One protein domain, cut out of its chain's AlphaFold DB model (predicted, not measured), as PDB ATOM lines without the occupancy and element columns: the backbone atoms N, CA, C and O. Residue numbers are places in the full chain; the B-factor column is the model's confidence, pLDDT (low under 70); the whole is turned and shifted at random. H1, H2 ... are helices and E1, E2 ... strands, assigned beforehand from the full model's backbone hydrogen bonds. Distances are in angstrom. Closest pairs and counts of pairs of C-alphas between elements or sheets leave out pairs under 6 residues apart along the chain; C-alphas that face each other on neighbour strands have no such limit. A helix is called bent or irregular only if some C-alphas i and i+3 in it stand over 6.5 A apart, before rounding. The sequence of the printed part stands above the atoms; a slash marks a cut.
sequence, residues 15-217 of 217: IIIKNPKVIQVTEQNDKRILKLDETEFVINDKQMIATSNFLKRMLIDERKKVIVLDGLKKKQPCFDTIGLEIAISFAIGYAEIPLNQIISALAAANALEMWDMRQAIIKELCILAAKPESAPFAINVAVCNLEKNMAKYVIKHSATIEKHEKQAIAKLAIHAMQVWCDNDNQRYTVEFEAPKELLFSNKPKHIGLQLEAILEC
ATOM      1  N   ILE A  15       2.030  -0.784  88.863       91.19
ATOM      2  CA  ILE A  15       2.637  -1.083  87.563       91.19
ATOM      3  C   ILE A  15       3.523  -2.320  87.698       91.19
ATOM      4  O   ILE A  15       4.089  -2.577  88.761       91.19
ATOM      5  N   ILE A  16       3.654  -3.093  86.622       94.06
ATOM      6  CA  ILE A  16       4.540  -4.258  86.584       94.06
ATOM      7  C   ILE A  16       5.599  -3.999  85.526       94.06
ATOM      8  O   ILE A  16       5.282  -3.857  84.349       94.06
ATOM      9  N   ILE A  17       6.860  -3.996  85.942       95.81
ATOM     10  CA  ILE A  17       8.000  -3.818  85.046       95.81
ATOM     11  C   ILE A  17       8.826  -5.101  84.976       95.81
ATOM     12  O   ILE A  17       8.969  -5.819  85.965       95.81
ATOM     13  N   LYS A  18       9.374  -5.402  83.797       95.44
ATOM     14  CA  LYS A  18      10.220  -6.580  83.554       95.44
ATOM     15  C   LYS A  18      11.622  -6.146  83.164       95.44
ATOM     16  O   LYS A  18      11.770  -5.214  82.376       95.44
ATOM     17  N   ASN A  19      12.628  -6.848  83.674       93.19
ATOM     18  CA  ASN A  19      14.018  -6.604  83.321       93.19
ATOM     19  C   ASN A  19      14.377  -7.345  82.025       93.19
ATOM     20  O   ASN A  19      14.382  -8.579  82.012       93.19
ATOM     21  N   PRO A  20      14.699  -6.625  80.934       87.62
ATOM     22  CA  PRO A  20      15.055  -7.252  79.665       87.62
ATOM     23  C   PRO A  20      16.411  -7.971  79.710       87.62
ATOM     24  O   PRO A  20      16.693  -8.785  78.836       87.62
ATOM     25  N   LYS A  21      17.249  -7.686  80.715       85.88
ATOM     26  CA  LYS A  21      18.609  -8.224  80.877       85.88
ATOM     27  C   LYS A  21      18.698  -9.275  81.983       85.88
ATOM     28  O   LYS A  21      19.765  -9.464  82.562       85.88
ATOM     29  N   VAL A  22      17.587  -9.939  82.311       85.31
ATOM     30  CA  VAL A  22      17.570 -10.942  83.381       85.31
ATOM     31  C   VAL A  22      18.591 -12.049  83.105       85.31
ATOM     32  O   VAL A  22      18.590 -12.681  82.049       85.31
ATOM     33  N   ILE A  23      19.469 -12.286  84.075       82.12
ATOM     34  CA  ILE A  23      20.447 -13.372  84.024       82.12
ATOM     35  C   ILE A  23      19.912 -14.525  84.866       82.12
ATOM     36  O   ILE A  23      19.615 -14.352  86.052       82.12
ATOM     37  N   GLN A  24      19.815 -15.711  84.261       77.19
ATOM     38  CA  GLN A  24      19.583 -16.942  85.009       77.19
ATOM     39  C   GLN A  24      20.861 -17.298  85.762       77.19
ATOM     40  O   GLN A  24      21.883 -17.626  85.162       77.19
ATOM     41  N   VAL A  25      20.818 -17.190  87.086       74.44
ATOM     42  CA  VAL A  25      21.953 -17.544  87.931       74.44
ATOM     43  C   VAL A  25      21.830 -19.015  88.312       74.44
ATOM     44  O   VAL A  25      20.889 -19.402  88.998       74.44
ATOM     45  N   THR A  26      22.788 -19.828  87.871       63.75
ATOM     46  CA  THR A  26      22.856 -21.268  88.168       63.75
ATOM     47  C   THR A  26      23.744 -21.605  89.373       63.75
ATOM     48  O   THR A  26      23.690 -22.731  89.854       63.75
ATOM     49  N   GLU A  27      24.519 -20.653  89.908       57.44
ATOM     50  CA  GLU A  27      25.475 -20.892  91.003       57.44
ATOM     51  C   GLU A  27      25.363 -19.903  92.174       57.44
ATOM     52  O   GLU A  27      25.098 -18.711  92.010       57.44
ATOM     53  N   GLN A  28      25.611 -20.420  93.380       55.81
ATOM     54  CA  GLN A  28      25.285 -19.817  94.678       55.81
ATOM     55  C   GLN A  28      26.324 -18.829  95.251       55.81
ATOM     56  O   GLN A  28      26.106 -18.320  96.352       55.81
ATOM     57  N   ASN A  29      27.436 -18.551  94.563       55.00
ATOM     58  CA  ASN A  29      28.671 -18.187  95.275       55.00
ATOM     59  C   ASN A  29      29.068 -16.703  95.353       55.00
ATOM     60  O   ASN A  29      29.981 -16.396  96.111       55.00
ATOM     61  N   ASP A  30      28.346 -15.775  94.722       73.88
ATOM     62  CA  ASP A  30      28.682 -14.340  94.792       73.88
ATOM     63  C   ASP A  30      27.556 -13.535  95.454       73.88
ATOM     64  O   ASP A  30      26.843 -12.755  94.815       73.88
ATOM     65  N   LYS A  31      27.346 -13.800  96.752       83.00
ATOM     66  CA  LYS A  31      26.425 -13.022  97.589       83.00
ATOM     67  C   LYS A  31      27.158 -11.848  98.232       83.00
ATOM     68  O   LYS A  31      28.163 -12.046  98.919       83.00
ATOM     69  N   ARG A  32      26.599 -10.647  98.090       89.12
ATOM     70  CA  ARG A  32      27.022  -9.442  98.817       89.12
ATOM     71  C   ARG A  32      25.855  -8.797  99.531       89.12
ATOM     72  O   ARG A  32      24.700  -9.147  99.305       89.12
ATOM     73  N   ILE A  33      26.186  -7.858 100.403       93.31
ATOM     74  CA  ILE A  33      25.230  -7.078 101.170       93.31
ATOM     75  C   ILE A  33      25.256  -5.642 100.650       93.31
ATOM     76  O   ILE A  33      26.306  -4.997 100.647       93.31
ATOM     77  N   LEU A  34      24.105  -5.132 100.222       94.38
ATOM     78  CA  LEU A  34      23.881  -3.695 100.086       94.38
ATOM     79  C   LEU A  34      23.323  -3.185 101.413       94.38
ATOM     80  O   LEU A  34      22.346  -3.739 101.909       94.38
ATOM     81  N   LYS A  35      23.927  -2.146 101.982       96.00
ATOM     82  CA  LYS A  35      23.434  -1.477 103.186       96.00
ATOM     83  C   LYS A  35      22.935  -0.080 102.824       96.00
ATOM     84  O   LYS A  35      23.669   0.684 102.196       96.00
ATOM     85  N   LEU A  36      21.704   0.236 103.210       95.62
ATOM     86  CA  LEU A  36      21.109   1.567 103.098       95.62
ATOM     87  C   LEU A  36      20.392   1.889 104.407       95.62
ATOM     88  O   LEU A  36      19.567   1.099 104.872       95.62
ATOM     89  N   ASP A  37      20.723   3.036 104.994       92.69
ATOM     90  CA  ASP A  37      20.405   3.348 106.382       92.69
ATOM     91  C   ASP A  37      20.856   2.176 107.288       92.69
ATOM     92  O   ASP A  37      21.985   1.694 107.175       92.69
ATOM     93  N   GLU A  38      19.980   1.656 108.149       93.62
ATOM     94  CA  GLU A  38      20.271   0.481 108.989       93.62
ATOM     95  C   GLU A  38      19.788  -0.848 108.394       93.62
ATOM     96  O   GLU A  38      19.804  -1.873 109.073       93.62
ATOM     97  N   THR A  39      19.359  -0.854 107.129       96.75
ATOM     98  CA  THR A  39      18.810  -2.051 106.481       96.75
ATOM     99  C   THR A  39      19.838  -2.699 105.562       96.75
ATOM    100  O   THR A  39      20.535  -2.023 104.805       96.75
ATOM    101  N   GLU A  40      19.913  -4.026 105.619       96.81
ATOM    102  CA  GLU A  40      20.829  -4.841 104.829       96.81
ATOM    103  C   GLU A  40      20.069  -5.729 103.844       96.81
ATOM    104  O   GLU A  40      19.097  -6.395 104.195       96.81
ATOM    105  N   PHE A  41      20.559  -5.778 102.608       95.75
ATOM    106  CA  PHE A  41      19.966  -6.538 101.519       95.75
ATOM    107  C   PHE A  41      20.986  -7.496 100.930       95.75
ATOM    108  O   PHE A  41      22.009  -7.077 100.387       95.75
ATOM    109  N   VAL A  42      20.692  -8.793 100.998       93.44
ATOM    110  CA  VAL A  42      21.518  -9.817 100.358       93.44
ATOM    111  C   VAL A  42      21.192  -9.854  98.871       93.44
ATOM    112  O   VAL A  42      20.062 -10.146  98.483       93.44
ATOM    113  N   ILE A  43      22.193  -9.594  98.038       92.00
ATOM    114  CA  ILE A  43      22.060  -9.538  96.584       92.00
ATOM    115  C   ILE A  43      22.904 -10.603  95.896       92.00
ATOM    116  O   ILE A  43      23.890 -11.099  96.444       92.00
ATOM    117  N   ASN A  44      22.524 -10.921  94.661       89.75
ATOM    118  CA  ASN A  44      23.392 -11.610  93.723       89.75
ATOM    119  C   ASN A  44      24.170 -10.586  92.891       89.75
ATOM    120  O   ASN A  44      23.572  -9.786  92.165       89.75
ATOM    121  N   ASP A  45      25.498 -10.647  92.955       87.25
ATOM    122  CA  ASP A  45      26.355  -9.677  92.273       87.25
ATOM    123  C   ASP A  45      26.129  -9.653  90.766       87.25
ATOM    124  O   ASP A  45      26.026  -8.582  90.175       87.25
ATOM    125  N   LYS A  46      26.009 -10.824  90.130       88.81
ATOM    126  CA  LYS A  46      25.897 -10.920  88.670       88.81
ATOM    127  C   LYS A  46      24.631 -10.229  88.166       88.81
ATOM    128  O   LYS A  46      24.698  -9.472  87.200       88.81
ATOM    129  N   GLN A  47      23.498 -10.435  88.841       90.56
ATOM    130  CA  GLN A  47      22.228  -9.788  88.486       90.56
ATOM    131  C   GLN A  47      22.284  -8.272  88.688       90.56
ATOM    132  O   GLN A  47      21.877  -7.507  87.807       90.56
ATOM    133  N   MET A  48      22.835  -7.823  89.818       91.88
ATOM    134  CA  MET A  48      22.936  -6.395  90.111       91.88
ATOM    135  C   MET A  48      23.918  -5.685  89.170       91.88
ATOM    136  O   MET A  48      23.577  -4.635  88.634       91.88
ATOM    137  N   ILE A  49      25.089  -6.266  88.889       90.31
ATOM    138  CA  ILE A  49      26.094  -5.715  87.957       90.31
ATOM    139  C   ILE A  49      25.543  -5.609  86.534       90.31
ATOM    140  O   ILE A  49      25.833  -4.643  85.828       90.31
ATOM    141  N   ALA A  50      24.751  -6.590  86.099       90.75
ATOM    142  CA  ALA A  50      24.146  -6.572  84.771       90.75
ATOM    143  C   ALA A  50      23.106  -5.458  84.601       90.75
ATOM    144  O   ALA A  50      22.883  -4.992  83.483       90.75
ATOM    145  N   THR A  51      22.490  -5.032  85.704       93.12
ATOM    146  CA  THR A  51      21.351  -4.109  85.687       93.12
ATOM    147  C   THR A  51      21.723  -2.691  86.145       93.12
ATOM    148  O   THR A  51      21.079  -1.731  85.735       93.12
ATOM    149  N   SER A  52      22.766  -2.530  86.965       94.56
ATOM    150  CA  SER A  52      23.190  -1.254  87.556       94.56
ATOM    151  C   SER A  52      24.597  -0.865  87.102       94.56
ATOM    152  O   SER A  52      25.590  -1.494  87.474       94.56
ATOM    153  N   ASN A  53      24.702   0.241  86.358       92.31
ATOM    154  CA  ASN A  53      26.000   0.788  85.951       92.31
ATOM    155  C   ASN A  53      26.806   1.322  87.143       92.31
ATOM    156  O   ASN A  53      28.036   1.218  87.152       92.31
ATOM    157  N   PHE A  54      26.126   1.855  88.161       92.38
ATOM    158  CA  PHE A  54      26.762   2.275  89.406       92.38
ATOM    159  C   PHE A  54      27.435   1.089  90.103       92.38
ATOM    160  O   PHE A  54      28.637   1.130  90.372       92.38
ATOM    161  N   LEU A  55      26.680   0.012  90.341       91.38
ATOM    162  CA  LEU A  55      27.199  -1.171  91.018       91.38
ATOM    163  C   LEU A  55      28.241  -1.889  90.170       91.38
ATOM    164  O   LEU A  55      29.233  -2.340  90.722       91.38
ATOM    165  N   LYS A  56      28.096  -1.912  88.841       90.50
ATOM    166  CA  LYS A  56      29.136  -2.413  87.938       90.50
ATOM    167  C   LYS A  56      30.485  -1.738  88.202       90.50
ATOM    168  O   LYS A  56      31.478  -2.433  88.369       90.50
ATOM    169  N   ARG A  57      30.530  -0.407  88.309       88.88
ATOM    170  CA  ARG A  57      31.782   0.311  88.615       88.88
ATOM    171  C   ARG A  57      32.276   0.067  90.040       88.88
ATOM    172  O   ARG A  57      33.475  -0.031  90.246       88.88
ATOM    173  N   MET A  58      31.368  -0.053  91.007       85.69
ATOM    174  CA  MET A  58      31.729  -0.330  92.402       85.69
ATOM    175  C   MET A  58      32.242  -1.759  92.630       85.69
ATOM    176  O   MET A  58      33.057  -1.986  93.518       85.69
ATOM    177  N   LEU A  59      31.745  -2.730  91.862       77.56
ATOM    178  CA  LEU A  59      31.938  -4.158  92.118       77.56
ATOM    179  C   LEU A  59      33.036  -4.807  91.273       77.56
ATOM    180  O   LEU A  59      33.507  -5.876  91.658       77.56
ATOM    181  N   ILE A  60      33.439  -4.193  90.155       70.81
ATOM    182  CA  ILE A  60      34.472  -4.750  89.265       70.81
ATOM    183  C   ILE A  60      35.855  -4.796  89.942       70.81
ATOM    184  O   ILE A  60      36.583  -5.759  89.719       70.81
ATOM    185  N   ASP A  61      36.176  -3.846  90.830       63.44
ATOM    186  CA  ASP A  61      37.519  -3.740  91.431       63.44
ATOM    187  C   ASP A  61      37.578  -4.080  92.934       63.44
ATOM    188  O   ASP A  61      38.647  -4.372  93.474       63.44
ATOM    189  N   GLU A  62      36.446  -4.084  93.644       62.81
ATOM    190  CA  GLU A  62      36.432  -4.224  95.104       62.81
ATOM    191  C   GLU A  62      35.903  -5.592  95.560       62.81
ATOM    192  O   GLU A  62      34.781  -5.981  95.244       62.81
ATOM    193  N   ARG A  63      36.653  -6.299  96.423       70.06
ATOM    194  CA  ARG A  63      36.189  -7.505  97.155       70.06
ATOM    195  C   ARG A  63      35.298  -7.179  98.367       70.06
ATOM    196  O   ARG A  63      35.186  -7.984  99.295       70.06
ATOM    197  N   LYS A  64      34.706  -5.984  98.424       78.81
ATOM    198  CA  LYS A  64      33.884  -5.573  99.567       78.81
ATOM    199  C   LYS A  64      32.622  -6.425  99.648       78.81
ATOM    200  O   LYS A  64      31.772  -6.363  98.766       78.81
ATOM    201  N   LYS A  65      32.491  -7.188 100.735       85.88
ATOM    202  CA  LYS A  65      31.285  -7.979 101.026       85.88
ATOM    203  C   LYS A  65      30.065  -7.108 101.328       85.88
ATOM    204  O   LYS A  65      28.949  -7.554 101.094       85.88
ATOM    205  N   VAL A  66      30.288  -5.893 101.832       91.12
ATOM    206  CA  VAL A  66      29.242  -4.927 102.188       91.12
ATOM    207  C   VAL A  66      29.476  -3.627 101.423       91.12
ATOM    208  O   VAL A  66      30.580  -3.078 101.464       91.12
ATOM    209  N   ILE A  67      28.446  -3.133 100.739       91.00
ATOM    210  CA  ILE A  67      28.448  -1.848 100.033       91.00
ATOM    211  C   ILE A  67      27.464  -0.920 100.729       91.00
ATOM    212  O   ILE A  67      26.268  -1.195 100.758       91.00
ATOM    213  N   VAL A  68      27.965   0.194 101.255       93.38
ATOM    214  CA  VAL A  68      27.143   1.213 101.916       93.38
ATOM    215  C   VAL A  68      26.673   2.239 100.886       93.38
ATOM    216  O   VAL A  68      27.488   2.829 100.174       93.38
ATOM    217  N   LEU A  69      25.361   2.454 100.809       94.12
ATOM    218  CA  LEU A  69      24.707   3.277  99.792       94.12
ATOM    219  C   LEU A  69      24.242   4.652 100.304       94.12
ATOM    220  O   LEU A  69      23.748   5.450  99.512       94.12
ATOM    221  N   ASP A  70      24.466   4.993 101.576       92.69
ATOM    222  CA  ASP A  70      24.024   6.270 102.176       92.69
ATOM    223  C   ASP A  70      24.584   7.508 101.457       92.69
ATOM    224  O   ASP A  70      23.970   8.577 101.417       92.69
ATOM    225  N   GLY A  71      25.754   7.367 100.824       89.69
ATOM    226  CA  GLY A  71      26.334   8.413  99.984       89.69
ATOM    227  C   GLY A  71      25.473   8.762  98.763       89.69
ATOM    228  O   GLY A  71      25.512   9.904  98.301       89.69
ATOM    229  N   LEU A  72      24.677   7.813  98.256       88.12
ATOM    230  CA  LEU A  72      23.731   8.043  97.162       88.12
ATOM    231  C   LEU A  72      22.503   8.818  97.628       88.12
ATOM    232  O   LEU A  72      22.040   9.683  96.894       88.12
ATOM    233  N   LYS A  73      22.033   8.596  98.859       84.19
ATOM    234  CA  LYS A  73      20.882   9.309  99.436       84.19
ATOM    235  C   LYS A  73      21.106  10.821  99.513       84.19
ATOM    236  O   LYS A  73      20.199  11.604  99.268       84.19
ATOM    237  N   LYS A  74      22.353  11.256  99.740       79.94
ATOM    238  CA  LYS A  74      22.728  12.685  99.681       79.94
ATOM    239  C   LYS A  74      22.553  13.300  98.291       79.94
ATOM    240  O   LYS A  74      22.311  14.496  98.188       79.94
ATOM    241  N   LYS A  75      22.730  12.502  97.235       80.38
ATOM    242  CA  LYS A  75      22.573  12.929  95.836       80.38
ATOM    243  C   LYS A  75      21.156  12.708  95.322       80.38
ATOM    244  O   LYS A  75      20.770  13.361  94.367       80.38
ATOM    245  N   GLN A  76      20.423  11.792  95.945       80.69
ATOM    246  CA  GLN A  76      19.070  11.410  95.591       80.69
ATOM    247  C   GLN A  76      18.225  11.315  96.872       80.69
ATOM    248  O   GLN A  76      18.105  10.231  97.439       80.69
ATOM    249  N   PRO A  77      17.640  12.425  97.352       77.56
ATOM    250  CA  PRO A  77      16.970  12.470  98.657       77.56
ATOM    251  C   PRO A  77      15.809  11.479  98.817       77.56
ATOM    252  O   PRO A  77      15.574  10.983  99.915       77.56
ATOM    253  N   CYS A  78      15.110  11.160  97.722       86.44
ATOM    254  CA  CYS A  78      14.027  10.170  97.698       86.44
ATOM    255  C   CYS A  78      14.510   8.714  97.567       86.44
ATOM    256  O   CYS A  78      13.687   7.817  97.418       86.44
ATOM    257  N   PHE A  79      15.823   8.462  97.556       90.19
ATOM    258  CA  PHE A  79      16.351   7.102  97.542       90.19
ATOM    259  C   PHE A  79      16.286   6.506  98.950       90.19
ATOM    260  O   PHE A  79      17.018   6.917  99.853       90.19
ATOM    261  N   ASP A  80      15.387   5.541  99.118       93.56
ATOM    262  CA  ASP A  80      15.082   4.867 100.373       93.56
ATOM    263  C   ASP A  80      15.164   3.336 100.227       93.56
ATOM    264  O   ASP A  80      15.472   2.787  99.161       93.56
ATOM    265  N   THR A  81      14.910   2.635 101.331       96.75
ATOM    266  CA  THR A  81      14.938   1.169 101.392       96.75
ATOM    267  C   THR A  81      13.889   0.527 100.488       96.75
ATOM    268  O   THR A  81      14.183  -0.481  99.854       96.75
ATOM    269  N   ILE A  82      12.712   1.141 100.339       96.38
ATOM    270  CA  ILE A  82      11.634   0.636  99.475       96.38
ATOM    271  C   ILE A  82      12.055   0.699  98.002       96.38
ATOM    272  O   ILE A  82      11.914  -0.271  97.257       96.38
ATOM    273  N   GLY A  83      12.623   1.825  97.571       96.25
ATOM    274  CA  GLY A  83      13.175   1.982  96.233       96.25
ATOM    275  C   GLY A  83      14.271   0.956  95.949       96.25
ATOM    276  O   GLY A  83      14.305   0.373  94.863       96.25
ATOM    277  N   LEU A  84      15.141   0.692  96.931       97.50
ATOM    278  CA  LEU A  84      16.185  -0.326  96.820       97.50
ATOM    279  C   LEU A  84      15.611  -1.749  96.700       97.50
ATOM    280  O   LEU A  84      16.060  -2.504  95.839       97.50
ATOM    281  N   GLU A  85      14.596  -2.112  97.486       97.75
ATOM    282  CA  GLU A  85      13.900  -3.406  97.375       97.75
ATOM    283  C   GLU A  85      13.281  -3.616  95.990       97.75
ATOM    284  O   GLU A  85      13.404  -4.688  95.384       97.75
ATOM    285  N   ILE A  86      12.651  -2.570  95.456       97.94
ATOM    286  CA  ILE A  86      12.060  -2.580  94.118       97.94
ATOM    287  C   ILE A  86      13.153  -2.762  93.054       97.94
ATOM    288  O   ILE A  86      12.988  -3.561  92.128       97.94
ATOM    289  N   ALA A  87      14.285  -2.068  93.193       97.50
ATOM    290  CA  ALA A  87      15.423  -2.202  92.289       97.50
ATOM    291  C   ALA A  87      16.018  -3.621  92.307       97.50
ATOM    292  O   ALA A  87      16.290  -4.195  91.250       97.50
ATOM    293  N   ILE A  88      16.163  -4.224  93.489       96.69
ATOM    294  CA  ILE A  88      16.631  -5.609  93.630       96.69
ATOM    295  C   ILE A  88      15.647  -6.579  92.967       96.69
ATOM    296  O   ILE A  88      16.062  -7.445  92.197       96.69
ATOM    297  N   SER A  89      14.344  -6.401  93.194       96.69
ATOM    298  CA  SER A  89      13.301  -7.218  92.556       96.69
ATOM    299  C   SER A  89      13.388  -7.137  91.030       96.69
ATOM    300  O   SER A  89      13.427  -8.159  90.338       96.69
ATOM    301  N   PHE A  90      13.537  -5.923  90.491       96.81
ATOM    302  CA  PHE A  90      13.743  -5.722  89.062       96.81
ATOM    303  C   PHE A  90      14.995  -6.452  88.556       96.81
ATOM    304  O   PHE A  90      14.918  -7.162  87.555       96.81
ATOM    305  N   ALA A  91      16.129  -6.361  89.256       94.81
ATOM    306  CA  ALA A  91      17.354  -7.068  88.876       94.81
ATOM    307  C   ALA A  91      17.179  -8.601  88.829       94.81
ATOM    308  O   ALA A  91      17.758  -9.253  87.959       94.81
ATOM    309  N   ILE A  92      16.334  -9.167  89.700       92.88
ATOM    310  CA  ILE A  92      15.990 -10.600  89.712       92.88
ATOM    311  C   ILE A  92      15.127 -10.991  88.500       92.88
ATOM    312  O   ILE A  92      15.198 -12.130  88.037       92.88
ATOM    313  N   GLY A  93      14.346 -10.059  87.947       93.31
ATOM    314  CA  GLY A  93      13.666 -10.248  86.665       93.31
ATOM    315  C   GLY A  93      12.400  -9.417  86.471       93.31
ATOM    316  O   GLY A  93      12.037  -9.122  85.329       93.31
ATOM    317  N   TYR A  94      11.717  -9.025  87.548       94.31
ATOM    318  CA  TYR A  94      10.533  -8.169  87.477       94.31
ATOM    319  C   TYR A  94      10.269  -7.463  88.808       94.31
ATOM    320  O   TYR A  94      10.635  -7.962  89.866       94.31
ATOM    321  N   ALA A  95       9.583  -6.325  88.758       96.38
ATOM    322  CA  ALA A  95       9.107  -5.636  89.949       96.38
ATOM    323  C   ALA A  95       7.636  -5.246  89.798       96.38
ATOM    324  O   ALA A  95       7.210  -4.763  88.746       96.38
ATOM    325  N   GLU A  96       6.874  -5.454  90.866       95.88
ATOM    326  CA  GLU A  96       5.539  -4.895  91.048       95.88
ATOM    327  C   GLU A  96       5.690  -3.624  91.884       95.88
ATOM    328  O   GLU A  96       6.184  -3.671  93.007       95.88
ATOM    329  N   ILE A  97       5.321  -2.480  91.310       94.31
ATOM    330  CA  ILE A  97       5.537  -1.167  91.915       94.31
ATOM    331  C   ILE A  97       4.174  -0.566  92.231       94.31
ATOM    332  O   ILE A  97       3.454  -0.172  91.305       94.31
ATOM    333  N   PRO A  98       3.800  -0.469  93.514       91.75
ATOM    334  CA  PRO A  98       2.637   0.302  93.925       91.75
ATOM    335  C   PRO A  98       2.738   1.751  93.430       91.75
ATOM    336  O   PRO A  98       3.812   2.347  93.490       91.75
ATOM    337  N   LEU A  99       1.634   2.347  92.966       85.81
ATOM    338  CA  LEU A  99       1.658   3.713  92.414       85.81
ATOM    339  C   LEU A  99       2.214   4.744  93.411       85.81
ATOM    340  O   LEU A  99       2.964   5.639  93.028       85.81
ATOM    341  N   ASN A 100       1.920   4.582  94.703       84.56
ATOM    342  CA  ASN A 100       2.448   5.433  95.774       84.56
ATOM    343  C   ASN A 100       3.956   5.245  96.048       84.56
ATOM    344  O   ASN A 100       4.518   6.040  96.792       84.56
ATOM    345  N   GLN A 101       4.606   4.242  95.449       91.50
ATOM    346  CA  GLN A 101       6.043   3.954  95.570       91.50
ATOM    347  C   GLN A 101       6.830   4.240  94.281       91.50
ATOM    348  O   GLN A 101       8.033   3.988  94.208       91.50
ATOM    349  N   ILE A 102       6.182   4.795  93.250       89.75
ATOM    350  CA  ILE A 102       6.836   5.107  91.968       89.75
ATOM    351  C   ILE A 102       7.995   6.094  92.142       89.75
ATOM    352  O   ILE A 102       9.019   5.957  91.477       89.75
ATOM    353  N   ILE A 103       7.865   7.060  93.053       85.19
ATOM    354  CA  ILE A 103       8.918   8.045  93.324       85.19
ATOM    355  C   ILE A 103      10.160   7.373  93.921       85.19
ATOM    356  O   ILE A 103      11.261   7.594  93.417       85.19
ATOM    357  N   SER A 104       9.986   6.505  94.920       90.31
ATOM    358  CA  SER A 104      11.079   5.721  95.505       90.31
ATOM    359  C   SER A 104      11.737   4.812  94.461       90.31
ATOM    360  O   SER A 104      12.965   4.759  94.362       90.31
ATOM    361  N   ALA A 105      10.944   4.167  93.597       94.31
ATOM    362  CA  ALA A 105      11.456   3.330  92.512       94.31
ATOM    363  C   ALA A 105      12.275   4.123  91.475       94.31
ATOM    364  O   ALA A 105      13.349   3.684  91.063       94.31
ATOM    365  N   LEU A 106      11.801   5.305  91.069       90.06
ATOM    366  CA  LEU A 106      12.521   6.203  90.159       90.06
ATOM    367  C   LEU A 106      13.811   6.730  90.785       90.06
ATOM    368  O   LEU A 106      14.849   6.778  90.124       90.06
ATOM    369  N   ALA A 107      13.762   7.097  92.066       88.88
ATOM    370  CA  ALA A 107      14.932   7.538  92.803       88.88
ATOM    371  C   ALA A 107      15.995   6.438  92.874       88.88
ATOM    372  O   ALA A 107      17.160   6.708  92.588       88.88
ATOM    373  N   ALA A 108      15.603   5.194  93.157       95.12
ATOM    374  CA  ALA A 108      16.513   4.057  93.127       95.12
ATOM    375  C   ALA A 108      17.085   3.800  91.728       95.12
ATOM    376  O   ALA A 108      18.298   3.631  91.591       95.12
ATOM    377  N   ALA A 109      16.253   3.849  90.683       94.00
ATOM    378  CA  ALA A 109      16.713   3.677  89.309       94.00
ATOM    379  C   ALA A 109      17.757   4.738  88.911       94.00
ATOM    380  O   ALA A 109      18.761   4.401  88.284       94.00
ATOM    381  N   ASN A 110      17.577   5.997  89.324       90.25
ATOM    382  CA  ASN A 110      18.551   7.066  89.088       90.25
ATOM    383  C   ASN A 110      19.818   6.904  89.941       90.25
ATOM    384  O   ASN A 110      20.928   6.995  89.414       90.25
ATOM    385  N   ALA A 111      19.670   6.645  91.244       91.12
ATOM    386  CA  ALA A 111      20.787   6.502  92.179       91.12
ATOM    387  C   ALA A 111      21.715   5.339  91.796       91.12
ATOM    388  O   ALA A 111      22.939   5.464  91.867       91.12
ATOM    389  N   LEU A 112      21.128   4.222  91.363       94.38
ATOM    390  CA  LEU A 112      21.838   3.014  90.952       94.38
ATOM    391  C   LEU A 112      22.156   2.987  89.450       94.38
ATOM    392  O   LEU A 112      22.761   2.023  88.979       94.38
ATOM    393  N   GLU A 113      21.778   4.016  88.689       93.94
ATOM    394  CA  GLU A 113      21.962   4.080  87.233       93.94
ATOM    395  C   GLU A 113      21.414   2.833  86.508       93.94
ATOM    396  O   GLU A 113      22.086   2.218  85.673       93.94
ATOM    397  N   MET A 114      20.198   2.425  86.879       94.56
ATOM    398  CA  MET A 114      19.452   1.308  86.294       94.56
ATOM    399  C   MET A 114      18.526   1.830  85.194       94.56
ATOM    400  O   MET A 114      17.310   1.946  85.364       94.56
ATOM    401  N   TRP A 115      19.109   2.180  84.049       92.25
ATOM    402  CA  TRP A 115      18.391   2.863  82.969       92.25
ATOM    403  C   TRP A 115      17.243   2.042  82.385       92.25
ATOM    404  O   TRP A 115      16.165   2.587  82.172       92.25
ATOM    405  N   ASP A 116      17.406   0.724  82.240       92.31
ATOM    406  CA  ASP A 116      16.321  -0.141  81.755       92.31
ATOM    407  C   ASP A 116      15.113  -0.137  82.709       92.31
ATOM    408  O   ASP A 116      13.966  -0.160  82.266       92.31
ATOM    409  N   MET A 117      15.362  -0.058  84.023       94.81
ATOM    410  CA  MET A 117      14.313   0.046  85.042       94.81
ATOM    411  C   MET A 117      13.567   1.372  84.915       94.81
ATOM    412  O   MET A 117      12.338   1.394  84.878       94.81
ATOM    413  N   ARG A 118      14.310   2.478  84.800       91.00
ATOM    414  CA  ARG A 118      13.748   3.818  84.601       91.00
ATOM    415  C   ARG A 118      12.881   3.873  83.342       91.00
ATOM    416  O   ARG A 118      11.738   4.311  83.417       91.00
ATOM    417  N   GLN A 119      13.391   3.378  82.216       87.06
ATOM    418  CA  GLN A 119      12.664   3.327  80.945       87.06
ATOM    419  C   GLN A 119      11.387   2.478  81.053       87.06
ATOM    420  O   GLN A 119      10.331   2.879  80.562       87.06
ATOM    421  N   ALA A 120      11.444   1.339  81.752       91.94
ATOM    422  CA  ALA A 120      10.271   0.503  81.991       91.94
ATOM    423  C   ALA A 120       9.202   1.223  82.835       91.94
ATOM    424  O   ALA A 120       8.024   1.170  82.484       91.94
ATOM    425  N   ILE A 121       9.596   1.943  83.893       90.62
ATOM    426  CA  ILE A 121       8.668   2.752  84.705       90.62
ATOM    427  C   ILE A 121       8.024   3.850  83.853       90.62
ATOM    428  O   ILE A 121       6.805   4.013  83.885       90.62
ATOM    429  N   ILE A 122       8.819   4.583  83.069       83.81
ATOM    430  CA  ILE A 122       8.313   5.668  82.217       83.81
ATOM    431  C   ILE A 122       7.313   5.133  81.189       83.81
ATOM    432  O   ILE A 122       6.261   5.733  80.983       83.81
ATOM    433  N   LYS A 123       7.591   3.979  80.580       84.81
ATOM    434  CA  LYS A 123       6.670   3.348  79.631       84.81
ATOM    435  C   LYS A 123       5.311   3.044  80.265       84.81
ATOM    436  O   LYS A 123       4.283   3.337  79.656       84.81
ATOM    437  N   GLU A 124       5.297   2.510  81.483       87.94
ATOM    438  CA  GLU A 124       4.052   2.261  82.215       87.94
ATOM    439  C   GLU A 124       3.345   3.573  82.604       87.94
ATOM    440  O   GLU A 124       2.126   3.677  82.467       87.94
ATOM    441  N   LEU A 125       4.088   4.619  82.983       82.50
ATOM    442  CA  LEU A 125       3.526   5.955  83.221       82.50
ATOM    443  C   LEU A 125       2.889   6.559  81.961       82.50
ATOM    444  O   LEU A 125       1.814   7.144  82.060       82.50
ATOM    445  N   CYS A 126       3.479   6.377  80.777       77.44
ATOM    446  CA  CYS A 126       2.880   6.792  79.505       77.44
ATOM    447  C   CYS A 126       1.557   6.058  79.230       77.44
ATOM    448  O   CYS A 126       0.590   6.667  78.770       77.44
ATOM    449  N   ILE A 127       1.488   4.757  79.537       79.75
ATOM    450  CA  ILE A 127       0.256   3.965  79.402       79.75
ATOM    451  C   ILE A 127      -0.820   4.477  80.372       79.75
ATOM    452  O   ILE A 127      -1.986   4.594  79.990       79.75
ATOM    453  N   LEU A 128      -0.442   4.827  81.605       79.38
ATOM    454  CA  LEU A 128      -1.344   5.463  82.571       79.38
ATOM    455  C   LEU A 128      -1.781   6.862  82.115       79.38
ATOM    456  O   LEU A 128      -2.950   7.210  82.264       79.38
ATOM    457  N   ALA A 129      -0.884   7.643  81.512       71.06
ATOM    458  CA  ALA A 129      -1.182   8.978  80.998       71.06
ATOM    459  C   ALA A 129      -2.181   8.967  79.832       71.06
ATOM    460  O   ALA A 129      -2.915   9.933  79.632       71.06
ATOM    461  N   ALA A 130      -2.240   7.870  79.074       70.94
ATOM    462  CA  ALA A 130      -3.202   7.699  77.991       70.94
ATOM    463  C   ALA A 130      -4.646   7.489  78.485       70.94
ATOM    464  O   ALA A 130      -5.587   7.663  77.707       70.94
ATOM    465  N   LYS A 131      -4.838   7.128  79.762       73.50
ATOM    466  CA  LYS A 131      -6.162   6.966  80.372       73.50
ATOM    467  C   LYS A 131      -6.574   8.261  81.082       73.50
ATOM    468  O   LYS A 131      -5.847   8.714  81.967       73.50
ATOM    469  N   PRO A 132      -7.726   8.858  80.734       68.00
ATOM    470  CA  PRO A 132      -8.200  10.111  81.319       68.00
ATOM    471  C   PRO A 132      -8.215  10.172  82.851       68.00
ATOM    472  O   PRO A 132      -8.047  11.257  83.405       68.00
ATOM    473  N   GLU A 133      -8.456   9.046  83.516       72.31
ATOM    474  CA  GLU A 133      -8.614   8.922  84.967       72.31
ATOM    475  C   GLU A 133      -7.257   8.919  85.685       72.31
ATOM    476  O   GLU A 133      -7.098   9.564  86.718       72.31
ATOM    477  N   SER A 134      -6.249   8.257  85.107       70.94
ATOM    478  CA  SER A 134      -4.895   8.169  85.675       70.94
ATOM    479  C   SER A 134      -3.910   9.202  85.116       70.94
ATOM    480  O   SER A 134      -2.796   9.328  85.632       70.94
ATOM    481  N   ALA A 135      -4.304   9.977  84.103       67.69
ATOM    482  CA  ALA A 135      -3.470  11.024  83.522       67.69
ATOM    483  C   ALA A 135      -2.968  12.068  84.537       67.69
ATOM    484  O   ALA A 135      -1.764  12.334  84.528       67.69
ATOM    485  N   PRO A 136      -3.797  12.609  85.456       69.94
ATOM    486  CA  PRO A 136      -3.326  13.577  86.450       69.94
ATOM    487  C   PRO A 136      -2.188  13.037  87.324       69.94
ATOM    488  O   PRO A 136      -1.213  13.740  87.583       69.94
ATOM    489  N   PHE A 137      -2.274  11.767  87.731       74.50
ATOM    490  CA  PHE A 137      -1.224  11.109  88.505       74.50
ATOM    491  C   PHE A 137       0.084  11.018  87.710       74.50
ATOM    492  O   PHE A 137       1.134  11.442  88.191       74.50
ATOM    493  N   ALA A 138       0.019  10.513  86.477       71.81
ATOM    494  CA  ALA A 138       1.199  10.334  85.638       71.81
ATOM    495  C   ALA A 138       1.888  11.676  85.316       71.81
ATOM    496  O   ALA A 138       3.116  11.767  85.329       71.81
ATOM    497  N   ILE A 139       1.101  12.739  85.107       67.38
ATOM    498  CA  ILE A 139       1.598  14.109  84.926       67.38
ATOM    499  C   ILE A 139       2.310  14.598  86.185       67.38
ATOM    500  O   ILE A 139       3.433  15.084  86.083       67.38
ATOM    501  N   ASN A 140       1.704  14.443  87.365       70.38
ATOM    502  CA  ASN A 140       2.316  14.871  88.624       70.38
ATOM    503  C   ASN A 140       3.679  14.202  88.847       70.38
ATOM    504  O   ASN A 140       4.646  14.881  89.184       70.38
ATOM    505  N   VAL A 141       3.785  12.897  88.580       71.50
ATOM    506  CA  VAL A 141       5.057  12.162  88.674       71.50
ATOM    507  C   VAL A 141       6.103  12.698  87.687       71.50
ATOM    508  O   VAL A 141       7.269  12.860  88.055       71.50
ATOM    509  N   ALA A 142       5.710  12.994  86.444       68.25
ATOM    510  CA  ALA A 142       6.621  13.556  85.445       68.25
ATOM    511  C   ALA A 142       7.104  14.961  85.837       68.25
ATOM    512  O   ALA A 142       8.284  15.277  85.710       68.25
ATOM    513  N   VAL A 143       6.206  15.788  86.370       65.00
ATOM    514  CA  VAL A 143       6.496  17.161  86.793       65.00
ATOM    515  C   VAL A 143       7.492  17.217  87.952       65.00
ATOM    516  O   VAL A 143       8.332  18.114  87.962       65.00
ATOM    517  N   CYS A 144       7.467  16.250  88.876       61.44
ATOM    518  CA  CYS A 144       8.444  16.152  89.972       61.44
ATOM    519  C   CYS A 144       9.902  15.998  89.500       61.44
ATOM    520  O   CYS A 144      10.815  16.140  90.305       61.44
ATOM    521  N   ASN A 145      10.125  15.702  88.218       55.66
ATOM    522  CA  ASN A 145      11.449  15.509  87.630       55.66
ATOM    523  C   ASN A 145      11.848  16.605  86.630       55.66
ATOM    524  O   ASN A 145      12.907  16.512  86.009       55.66
ATOM    525  N   LEU A 146      11.010  17.630  86.458       55.38
ATOM    526  CA  LEU A 146      11.283  18.762  85.579       55.38
ATOM    527  C   LEU A 146      11.904  19.922  86.360       55.38
ATOM    528  O   LEU A 146      11.541  20.189  87.505       55.38
ATOM    529  N   GLU A 147      12.777  20.688  85.700       52.91
ATOM    530  CA  GLU A 147      13.215  21.980  86.229       52.91
ATOM    531  C   GLU A 147      12.003  22.862  86.564       52.91
ATOM    532  O   GLU A 147      10.999  22.876  85.846       52.91
ATOM    533  N   LYS A 148      12.108  23.648  87.642       51.22
ATOM    534  CA  LYS A 148      10.999  24.404  88.259       51.22
ATOM    535  C   LYS A 148      10.172  25.242  87.268       51.22
ATOM    536  O   LYS A 148       8.974  25.433  87.471       51.22
ATOM    537  N   ASN A 149      10.785  25.723  86.187       45.09
ATOM    538  CA  ASN A 149      10.113  26.499  85.140       45.09
ATOM    539  C   ASN A 149       9.313  25.622  84.160       45.09
ATOM    540  O   ASN A 149       8.189  25.975  83.804       45.09
ATOM    541  N   MET A 150       9.849  24.458  83.785       50.59
ATOM    542  CA  MET A 150       9.160  23.459  82.959       50.59
ATOM    543  C   MET A 150       8.018  22.795  83.740       50.59
ATOM    544  O   MET A 150       6.914  22.642  83.220       50.59
ATOM    545  N   ALA A 151       8.240  22.507  85.025       51.06
ATOM    546  CA  ALA A 151       7.221  22.003  85.939       51.06
ATOM    547  C   ALA A 151       6.007  22.948  86.026       51.06
ATOM    548  O   ALA A 151       4.865  22.531  85.829       51.06
ATOM    549  N   LYS A 152       6.249  24.251  86.240       55.72
ATOM    550  CA  LYS A 152       5.197  25.284  86.256       55.72
ATOM    551  C   LYS A 152       4.428  25.364  84.940       55.72
ATOM    552  O   LYS A 152       3.214  25.560  84.967       55.72
ATOM    553  N   TYR A 153       5.116  25.228  83.807       51.59
ATOM    554  CA  TYR A 153       4.478  25.241  82.493       51.59
ATOM    555  C   TYR A 153       3.486  24.080  82.343       51.59
ATOM    556  O   TYR A 153       2.328  24.314  81.995       51.59
ATOM    557  N   VAL A 154       3.902  22.857  82.685       52.59
ATOM    558  CA  VAL A 154       3.062  21.653  82.586       52.59
ATOM    559  C   VAL A 154       1.871  21.712  83.550       52.59
ATOM    560  O   VAL A 154       0.741  21.477  83.125       52.59
ATOM    561  N   ILE A 155       2.086  22.110  84.813       55.94
ATOM    562  CA  ILE A 155       1.001  22.252  85.806       55.94
ATOM    563  C   ILE A 155      -0.037  23.271  85.329       55.94
ATOM    564  O   ILE A 155      -1.229  22.964  85.295       55.94
ATOM    565  N   LYS A 156       0.410  24.468  84.917       55.09
ATOM    566  CA  LYS A 156      -0.484  25.553  84.492       55.09
ATOM    567  C   LYS A 156      -1.391  25.126  83.341       55.09
ATOM    568  O   LYS A 156      -2.577  25.418  83.387       55.09
ATOM    569  N   HIS A 157      -0.848  24.416  82.353       50.22
ATOM    570  CA  HIS A 157      -1.625  23.963  81.200       50.22
ATOM    571  C   HIS A 157      -2.519  22.762  81.541       50.22
ATOM    572  O   HIS A 157      -3.610  22.656  80.995       50.22
ATOM    573  N   SER A 158      -2.123  21.897  82.482       51.66
ATOM    574  CA  SER A 158      -2.950  20.760  82.915       51.66
ATOM    575  C   SER A 158      -4.225  21.162  83.677       51.66
ATOM    576  O   SER A 158      -5.238  20.478  83.566       51.66
ATOM    577  N   ALA A 159      -4.194  22.276  84.421       51.00
ATOM    578  CA  ALA A 159      -5.303  22.734  85.264       51.00
ATOM    579  C   ALA A 159      -6.387  23.517  84.497       51.00
ATOM    580  O   ALA A 159      -7.520  23.616  84.957       51.00
ATOM    581  N   THR A 160      -6.053  24.077  83.332       47.00
ATOM    582  CA  THR A 160      -6.945  24.930  82.523       47.00
ATOM    583  C   THR A 160      -7.795  24.178  81.501       47.00
ATOM    584  O   THR A 160      -8.561  24.799  80.773       47.00
ATOM    585  N   ILE A 161      -7.658  22.857  81.408       46.69
ATOM    586  CA  ILE A 161      -8.203  22.094  80.287       46.69
ATOM    587  C   ILE A 161      -9.532  21.437  80.667       46.69
ATOM    588  O   ILE A 161      -9.597  20.424  81.365       46.69
ATOM    589  N   GLU A 162     -10.615  22.038  80.172       45.62
ATOM    590  CA  GLU A 162     -11.946  21.443  80.170       45.62
ATOM    591  C   GLU A 162     -12.004  20.193  79.272       45.62
ATOM    592  O   GLU A 162     -11.192  19.972  78.372       45.62
ATOM    593  N   LYS A 163     -13.009  19.360  79.557       46.12
ATOM    594  CA  LYS A 163     -13.296  17.975  79.126       46.12
ATOM    595  C   LYS A 163     -12.960  17.535  77.682       46.12
ATOM    596  O   LYS A 163     -12.965  16.328  77.449       46.12
ATOM    597  N   HIS A 164     -12.657  18.428  76.741       40.62
ATOM    598  CA  HIS A 164     -12.402  18.119  75.327       40.62
ATOM    599  C   HIS A 164     -10.914  18.057  74.913       40.62
ATOM    600  O   HIS A 164     -10.619  17.546  73.837       40.62
ATOM    601  N   GLU A 165      -9.965  18.463  75.765       51.94
ATOM    602  CA  GLU A 165      -8.529  18.556  75.410       51.94
ATOM    603  C   GLU A 165      -7.610  17.552  76.143       51.94
ATOM    604  O   GLU A 165      -6.383  17.621  76.045       51.94
ATOM    605  N   LYS A 166      -8.172  16.542  76.822       48.44
ATOM    606  CA  LYS A 166      -7.402  15.508  77.554       48.44
ATOM    607  C   LYS A 166      -6.320  14.814  76.703       48.44
ATOM    608  O   LYS A 166      -5.267  14.456  77.223       48.44
ATOM    609  N   GLN A 167      -6.537  14.674  75.390       47.50
ATOM    610  CA  GLN A 167      -5.534  14.145  74.456       47.50
ATOM    611  C   GLN A 167      -4.313  15.062  74.280       47.50
ATOM    612  O   GLN A 167      -3.212  14.558  74.067       47.50
ATOM    613  N   ALA A 168      -4.478  16.385  74.356       50.69
ATOM    614  CA  ALA A 168      -3.379  17.341  74.228       50.69
ATOM    615  C   ALA A 168      -2.474  17.319  75.470       50.69
ATOM    616  O   ALA A 168      -1.252  17.328  75.338       50.69
ATOM    617  N   ILE A 169      -3.057  17.171  76.666       48.91
ATOM    618  CA  ILE A 169      -2.292  16.983  77.907       48.91
ATOM    619  C   ILE A 169      -1.565  15.646  77.899       48.91
ATOM    620  O   ILE A 169      -0.377  15.609  78.198       48.91
ATOM    621  N   ALA A 170      -2.246  14.557  77.535       48.16
ATOM    622  CA  ALA A 170      -1.602  13.255  77.422       48.16
ATOM    623  C   ALA A 170      -0.418  13.320  76.445       48.16
ATOM    624  O   ALA A 170       0.648  12.813  76.758       48.16
ATOM    625  N   LYS A 171      -0.551  14.030  75.315       52.00
ATOM    626  CA  LYS A 171       0.554  14.271  74.373       52.00
ATOM    627  C   LYS A 171       1.694  15.095  74.972       52.00
ATOM    628  O   LYS A 171       2.841  14.733  74.759       52.00
ATOM    629  N   LEU A 172       1.412  16.161  75.723       52.84
ATOM    630  CA  LEU A 172       2.443  16.962  76.401       52.84
ATOM    631  C   LEU A 172       3.141  16.182  77.521       52.84
ATOM    632  O   LEU A 172       4.353  16.286  77.666       52.84
ATOM    633  N   ALA A 173       2.399  15.374  78.277       51.19
ATOM    634  CA  ALA A 173       2.935  14.486  79.302       51.19
ATOM    635  C   ALA A 173       3.803  13.390  78.677       51.19
ATOM    636  O   ALA A 173       4.927  13.184  79.117       51.19
ATOM    637  N   ILE A 174       3.323  12.760  77.601       52.25
ATOM    638  CA  ILE A 174       4.087  11.806  76.793       52.25
ATOM    639  C   ILE A 174       5.339  12.479  76.236       52.25
ATOM    640  O   ILE A 174       6.403  11.883  76.291       52.25
ATOM    641  N   HIS A 175       5.253  13.721  75.759       53.88
ATOM    642  CA  HIS A 175       6.407  14.441  75.231       53.88
ATOM    643  C   HIS A 175       7.419  14.795  76.329       53.88
ATOM    644  O   HIS A 175       8.612  14.583  76.147       53.88
ATOM    645  N   ALA A 176       6.966  15.246  77.501       52.31
ATOM    646  CA  ALA A 176       7.829  15.482  78.658       52.31
ATOM    647  C   ALA A 176       8.493  14.182  79.144       52.31
ATOM    648  O   ALA A 176       9.681  14.171  79.454       52.31
ATOM    649  N   MET A 177       7.749  13.073  79.148       55.09
ATOM    650  CA  MET A 177       8.264  11.738  79.456       55.09
ATOM    651  C   MET A 177       9.239  11.232  78.378       55.09
ATOM    652  O   MET A 177      10.236  10.614  78.723       55.09
ATOM    653  N   GLN A 178       9.015  11.535  77.097       51.91
ATOM    654  CA  GLN A 178       9.922  11.205  75.986       51.91
ATOM    655  C   GLN A 178      11.224  12.008  76.046       51.91
ATOM    656  O   GLN A 178      12.297  11.433  75.907       51.91
ATOM    657  N   VAL A 179      11.160  13.308  76.347       50.78
ATOM    658  CA  VAL A 179      12.356  14.128  76.619       50.78
ATOM    659  C   VAL A 179      13.142  13.559  77.804       50.78
ATOM    660  O   VAL A 179      14.371  13.603  77.823       50.78
ATOM    661  N   TRP A 180      12.444  12.968  78.776       50.88
ATOM    662  CA  TRP A 180      13.068  12.254  79.882       50.88
ATOM    663  C   TRP A 180      13.759  10.955  79.420       50.88
ATOM    664  O   TRP A 180      14.838  10.640  79.926       50.88
ATOM    665  N   CYS A 181      13.177  10.232  78.455       46.41
ATOM    666  CA  CYS A 181      13.728   9.013  77.852       46.41
ATOM    667  C   CYS A 181      14.967   9.254  76.978       46.41
ATOM    668  O   CYS A 181      15.882   8.441  77.028       46.41
ATOM    669  N   ASP A 182      15.016  10.337  76.199       44.34
ATOM    670  CA  ASP A 182      16.084  10.563  75.206       44.34
ATOM    671  C   ASP A 182      17.390  11.107  75.818       44.34
ATOM    672  O   ASP A 182      18.405  11.243  75.134       44.34
ATOM    673  N   ASN A 183      17.397  11.389  77.125       48.94
ATOM    674  CA  ASN A 183      18.551  11.902  77.864       48.94
ATOM    675  C   ASN A 183      19.101  10.869  78.868       48.94
ATOM    676  O   ASN A 183      19.256  11.144  80.060       48.94
ATOM    677  N   ASP A 184      19.440   9.669  78.383       44.53
ATOM    678  CA  ASP A 184      20.021   8.565  79.178       44.53
ATOM    679  C   ASP A 184      21.339   8.929  79.906       44.53
ATOM    680  O   ASP A 184      21.783   8.210  80.801       44.53
ATOM    681  N   ASN A 185      21.952  10.070  79.570       39.62
ATOM    682  CA  ASN A 185      23.188  10.564  80.181       39.62
ATOM    683  C   ASN A 185      22.981  11.608  81.298       39.62
ATOM    684  O   ASN A 185      23.962  12.023  81.920       39.62
ATOM    685  N   GLN A 186      21.750  12.058  81.571       46.19
ATOM    686  CA  GLN A 186      21.491  13.056  82.615       46.19
ATOM    687  C   GLN A 186      21.052  12.394  83.926       46.19
ATOM    688  O   GLN A 186      20.068  11.660  83.989       46.19
ATOM    689  N   ARG A 187      21.791  12.676  85.006       48.94
ATOM    690  CA  ARG A 187      21.385  12.317  86.370       48.94
ATOM    691  C   ARG A 187      20.340  13.326  86.840       48.94
ATOM    692  O   ARG A 187      20.675  14.487  87.050       48.94
ATOM    693  N   TYR A 188      19.099  12.880  87.007       50.84
ATOM    694  CA  TYR A 188      18.023  13.707  87.551       50.84
ATOM    695  C   TYR A 188      17.919  13.514  89.062       50.84
ATOM    696  O   TYR A 188      17.655  12.401  89.530       50.84
ATOM    697  N   THR A 189      18.080  14.602  89.812       43.97
ATOM    698  CA  THR A 189      17.741  14.627  91.234       43.97
ATOM    699  C   THR A 189      16.224  14.696  91.366       43.97
ATOM    700  O   THR A 189      15.600  15.633  90.877       43.97
ATOM    701  N   VAL A 190      15.626  13.698  92.016       44.97
ATOM    702  CA  VAL A 190      14.206  13.750  92.381       44.97
ATOM    703  C   VAL A 190      14.135  14.539  93.683       44.97
ATOM    704  O   VAL A 190      14.528  14.031  94.735       44.97
ATOM    705  N   GLU A 191      13.684  15.787  93.606       37.88
ATOM    706  CA  GLU A 191      13.447  16.645  94.766       37.88
ATOM    707  C   GLU A 191      11.952  16.932  94.877       37.88
ATOM    708  O   GLU A 191      11.304  17.324  93.906       37.88
ATOM    709  N   PHE A 192      11.389  16.746  96.069       38.62
ATOM    710  CA  PHE A 192      10.001  17.096  96.332       38.62
ATOM    711  C   PHE A 192       9.943  18.353  97.203       38.62
ATOM    712  O   PHE A 192      10.158  18.292  98.411       38.62
ATOM    713  N   GLU A 193       9.605  19.496  96.606       32.31
ATOM    714  CA  GLU A 193       8.958  20.577  97.352       32.31
ATOM    715  C   GLU A 193       7.450  20.331  97.282       32.31
ATOM    716  O   GLU A 193       6.831  20.524  96.235       32.31
ATOM    717  N   ALA A 194       6.849  19.910  98.398       32.47
ATOM    718  CA  ALA A 194       5.395  19.893  98.521       32.47
ATOM    719  C   ALA A 194       4.855  21.297  98.173       32.47
ATOM    720  O   ALA A 194       5.338  22.281  98.750       32.47
ATOM    721  N   PRO A 195       3.878  21.439  97.256       32.19
ATOM    722  CA  PRO A 195       3.271  22.732  96.967       32.19
ATOM    723  C   PRO A 195       2.799  23.385  98.268       32.19
ATOM    724  O   PRO A 195       2.075  22.767  99.046       32.19
ATOM    725  N   LYS A 196       3.185  24.641  98.527       33.09
ATOM    726  CA  LYS A 196       2.787  25.361  99.755       33.09
ATOM    727  C   LYS A 196       1.265  25.478  99.912       33.09
ATOM    728  O   LYS A 196       0.776  25.603 101.027       33.09
ATOM    729  N   GLU A 197       0.511  25.343  98.826       39.12
ATOM    730  CA  GLU A 197      -0.956  25.262  98.820       39.12
ATOM    731  C   GLU A 197      -1.509  23.988  99.501       39.12
ATOM    732  O   GLU A 197      -2.656  23.987  99.941       39.12
ATOM    733  N   LEU A 198      -0.690  22.943  99.689       36.94
ATOM    734  CA  LEU A 198      -0.991  21.765 100.522       36.94
ATOM    735  C   LEU A 198      -0.600  21.950 102.002       36.94
ATOM    736  O   LEU A 198      -1.022  21.158 102.842       36.94
ATOM    737  N   LEU A 199       0.177  22.987 102.343       34.16
ATOM    738  CA  LEU A 199       0.728  23.212 103.689       34.16
ATOM    739  C   LEU A 199      -0.088  24.197 104.548       34.16
ATOM    740  O   LEU A 199       0.137  24.274 105.752       34.16
ATOM    741  N   PHE A 200      -1.061  24.921 103.982       29.39
ATOM    742  CA  PHE A 200      -1.869  25.909 104.727       29.39
ATOM    743  C   PHE A 200      -3.166  25.367 105.351       29.39
ATOM    744  O   PHE A 200      -3.982  26.130 105.866       29.39
ATOM    745  N   SER A 201      -3.368  24.051 105.372       31.03
ATOM    746  CA  SER A 201      -4.467  23.438 106.117       31.03
ATOM    747  C   SER A 201      -3.927  22.839 107.414       31.03
ATOM    748  O   SER A 201      -3.485  21.697 107.422       31.03
ATOM    749  N   ASN A 202      -4.053  23.552 108.540       29.30
ATOM    750  CA  ASN A 202      -3.845  23.019 109.904       29.30
ATOM    751  C   ASN A 202      -4.910  21.975 110.323       29.30
ATOM    752  O   ASN A 202      -5.249  21.814 111.492       29.30
ATOM    753  N   LYS A 203      -5.466  21.256 109.351       28.06
ATOM    754  CA  LYS A 203      -6.256  20.046 109.531       28.06
ATOM    755  C   LYS A 203      -5.635  18.980 108.635       28.06
ATOM    756  O   LYS A 203      -5.344  19.309 107.480       28.06
ATOM    757  N   PRO A 204      -5.473  17.733 109.111       29.09
ATOM    758  CA  PRO A 204      -5.030  16.633 108.268       29.09
ATOM    759  C   PRO A 204      -6.116  16.395 107.216       29.09
ATOM    760  O   PRO A 204      -7.094  15.691 107.447       29.09
ATOM    761  N   LYS A 205      -5.997  17.056 106.066       32.78
ATOM    762  CA  LYS A 205      -6.850  16.799 104.913       32.78
ATOM    763  C   LYS A 205      -6.167  15.718 104.097       32.78
ATOM    764  O   LYS A 205      -5.296  15.985 103.282       32.78
ATOM    765  N   HIS A 206      -6.550  14.495 104.440       32.34
ATOM    766  CA  HIS A 206      -6.470  13.265 103.669       32.34
ATOM    767  C   HIS A 206      -5.979  13.412 102.214       32.34
ATOM    768  O   HIS A 206      -6.776  13.522 101.287       32.34
ATOM    769  N   ILE A 207      -4.667  13.264 102.013       33.59
ATOM    770  CA  ILE A 207      -4.105  12.812 100.727       33.59
ATOM    771  C   ILE A 207      -4.656  11.409 100.385       33.59
ATOM    772  O   ILE A 207      -4.828  11.080  99.216       33.59
ATOM    773  N   GLY A 208      -5.042  10.626 101.404       28.06
ATOM    774  CA  GLY A 208      -5.746   9.348 101.246       28.06
ATOM    775  C   GLY A 208      -7.088   9.453 100.508       28.06
ATOM    776  O   GLY A 208      -7.316   8.670  99.599       28.06
ATOM    777  N   LEU A 209      -7.917  10.468 100.790       27.00
ATOM    778  CA  LEU A 209      -9.261  10.594 100.196       27.00
ATOM    779  C   LEU A 209      -9.234  11.060  98.734       27.00
ATOM    780  O   LEU A 209     -10.144  10.737  97.982       27.00
ATOM    781  N   GLN A 210      -8.213  11.812  98.304       32.25
ATOM    782  CA  GLN A 210      -8.076  12.181  96.886       32.25
ATOM    783  C   GLN A 210      -7.516  11.036  96.037       32.25
ATOM    784  O   GLN A 210      -7.853  10.944  94.861       32.25
ATOM    785  N   LEU A 211      -6.707  10.147  96.622       30.28
ATOM    786  CA  LEU A 211      -6.321   8.886  95.987       30.28
ATOM    787  C   LEU A 211      -7.504   7.910  95.959       30.28
ATOM    788  O   LEU A 211      -7.814   7.403  94.893       30.28
ATOM    789  N   GLU A 212      -8.227   7.711  97.064       29.28
ATOM    790  CA  GLU A 212      -9.421   6.845  97.117       29.28
ATOM    791  C   GLU A 212     -10.528   7.309  96.157       29.28
ATOM    792  O   GLU A 212     -11.070   6.495  95.420       29.28
ATOM    793  N   ALA A 213     -10.781   8.618  96.040       30.56
ATOM    794  CA  ALA A 213     -11.769   9.153  95.096       30.56
ATOM    795  C   ALA A 213     -11.381   8.996  93.610       30.56
ATOM    796  O   ALA A 213     -12.251   9.048  92.744       30.56
ATOM    797  N   ILE A 214     -10.092   8.810  93.298       31.92
ATOM    798  CA  ILE A 214      -9.611   8.462  91.947       31.92
ATOM    799  C   ILE A 214      -9.610   6.932  91.745       31.92
ATOM    800  O   ILE A 214      -9.649   6.463  90.611       31.92
ATOM    801  N   LEU A 215      -9.581   6.156  92.832       32.09
ATOM    802  CA  LEU A 215      -9.488   4.693  92.848       32.09
ATOM    803  C   LEU A 215     -10.851   3.975  92.962       32.09
ATOM    804  O   LEU A 215     -10.904   2.773  92.713       32.09
ATOM    805  N   GLU A 216     -11.932   4.680  93.315       25.00
ATOM    806  CA  GLU A 216     -13.306   4.145  93.421       25.00
ATOM    807  C   GLU A 216     -14.195   4.373  92.172       25.00
ATOM    808  O   GLU A 216     -15.393   4.097  92.223       25.00
ATOM    809  N   CYS A 217     -13.645   4.844  91.043       29.89
ATOM    810  CA  CYS A 217     -14.371   4.979  89.765       29.89
ATOM    811  C   CYS A 217     -13.921   3.957  88.714       29.89
ATOM    812  O   CYS A 217     -12.698   3.856  88.467       29.89
TER     813      CYS A 217
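What this domain is: This is residues 15 to 217 of the 217 residues of an uncharacterized protein of Loa loa (UniProt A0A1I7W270). The model is a long body with a small three-stranded sheet, E3 E2 E4, at one end, H4 over one of its faces, and a group of roughly side-by-side helices, H6 to H9, reaching to the other end. H5 lies near the middle between them, the strand pair E1 E5 packs on H4 and H6, and a long tail, sticking out with residues 199 to 206, leads to H10, which touches no other helix. The printed part has 203 residues with ten named helices and five named strands, in the order E1 E2 E3 H1 H2 E4 H3 H4 E5 H5 H6 H7 H8 H9 H10; the class is mostly helix. The larger sheet, in the order E3 E2 E4, is mixed, and E1 E5 is antiparallel. The whole is compact, with a radius of gyration of the C-alphas of 18.4 A, yet elongated, spanning 58 by 37 by 33 A.

Where its parts are: Find C-alpha 15 at (2.637, -1.083, 87.563), where E1 begins and runs to residue 18. Read on to E2, residues 31 to 36, and E3, residues 39 to 44, 16.5 A and 16.6 A long. Next come H1, residues 45 to 51, H2, 53 to 59, E4, 66 to 68, and H3, 70 to 73. H4, residues 81 to 92, begins at (14.938, 1.169, 101.392) and is 16.6 A long; E5 takes residues 94 to 98. H5, residues 99 to 111, is 19.3 A long and irregular, C-alphas 100 and 103 being 7.4 A apart. H6, residues 115 to 129, measures 20.6 A, and after H7, 135 to 143, and H8, 148 to 159, you reach H9, residues 166 to 181, 22.1 A long. H10, residues 207 to 215, ends at (-9.488, 4.693, 92.848).

How they stand to each other: Start at the larger sheet: E2 and E3 form an antiparallel hairpin, with N 34 and O 41 2.9 A apart, and E4 is parallel to E2, with N 67 and O 33 2.8 A apart. H4 lies over E3 and E2 at a height over the sheet of 9.8 A and runs along the strands, its line at 9 degrees to that of E3 on the local plane; H4 and the sheet E3 E2 E4 are two layers, a sheet with a helix on one face. H2, with residues 55 to 59, and H3, with residues 70 to 73, only graze this sheet. H1 and H2 form a helical hairpin, closest at the C-alphas of Ile 49 and Lys 56, 4.5 A. H4 touches H1 with residues 88 to 92 alone, closest at Ala 91 and Gln 47, C-alphas 5.6 A apart. In the other sheet, look at N 17 and O 95, 2.9 A apart across E1 and E5. The closest C-alphas of E1 and H6 are those of Ile 17 and Ala 120, 5.8 A. H4 and H5 touch about perpendicular, at 76 degrees, with the C-alphas of Gly 83 and Ala 105 4.3 A apart. H6 and H9 touch at a shallow tilt of 4 degrees, opposite ways, closest at the C-alphas of Ala 129 and Ala 170, 5.6 A. H7 and H8 form a helical hairpin, the C-alphas of Val 143 and Ala 151 being 5.0 A apart. Every O i to N i+4 pair is within hydrogen-bond range in H1, H2, H4, H6, H7, H8, H9 and H10, and 7 of 9 are in H5; H3 is too short for such a pair.

The domain as a whole: The C-alphas farthest apart are those of Arg 63 and His 164, 59.1 A. The printed part has no cut. The links from E1 to E2, 12 residues, and from H9 to H10, 25 residues, are long. The mean pLDDT of the printed part is 70.5; 86 residues are under 70, among them 142 to 217, and H10 has a mean of 31.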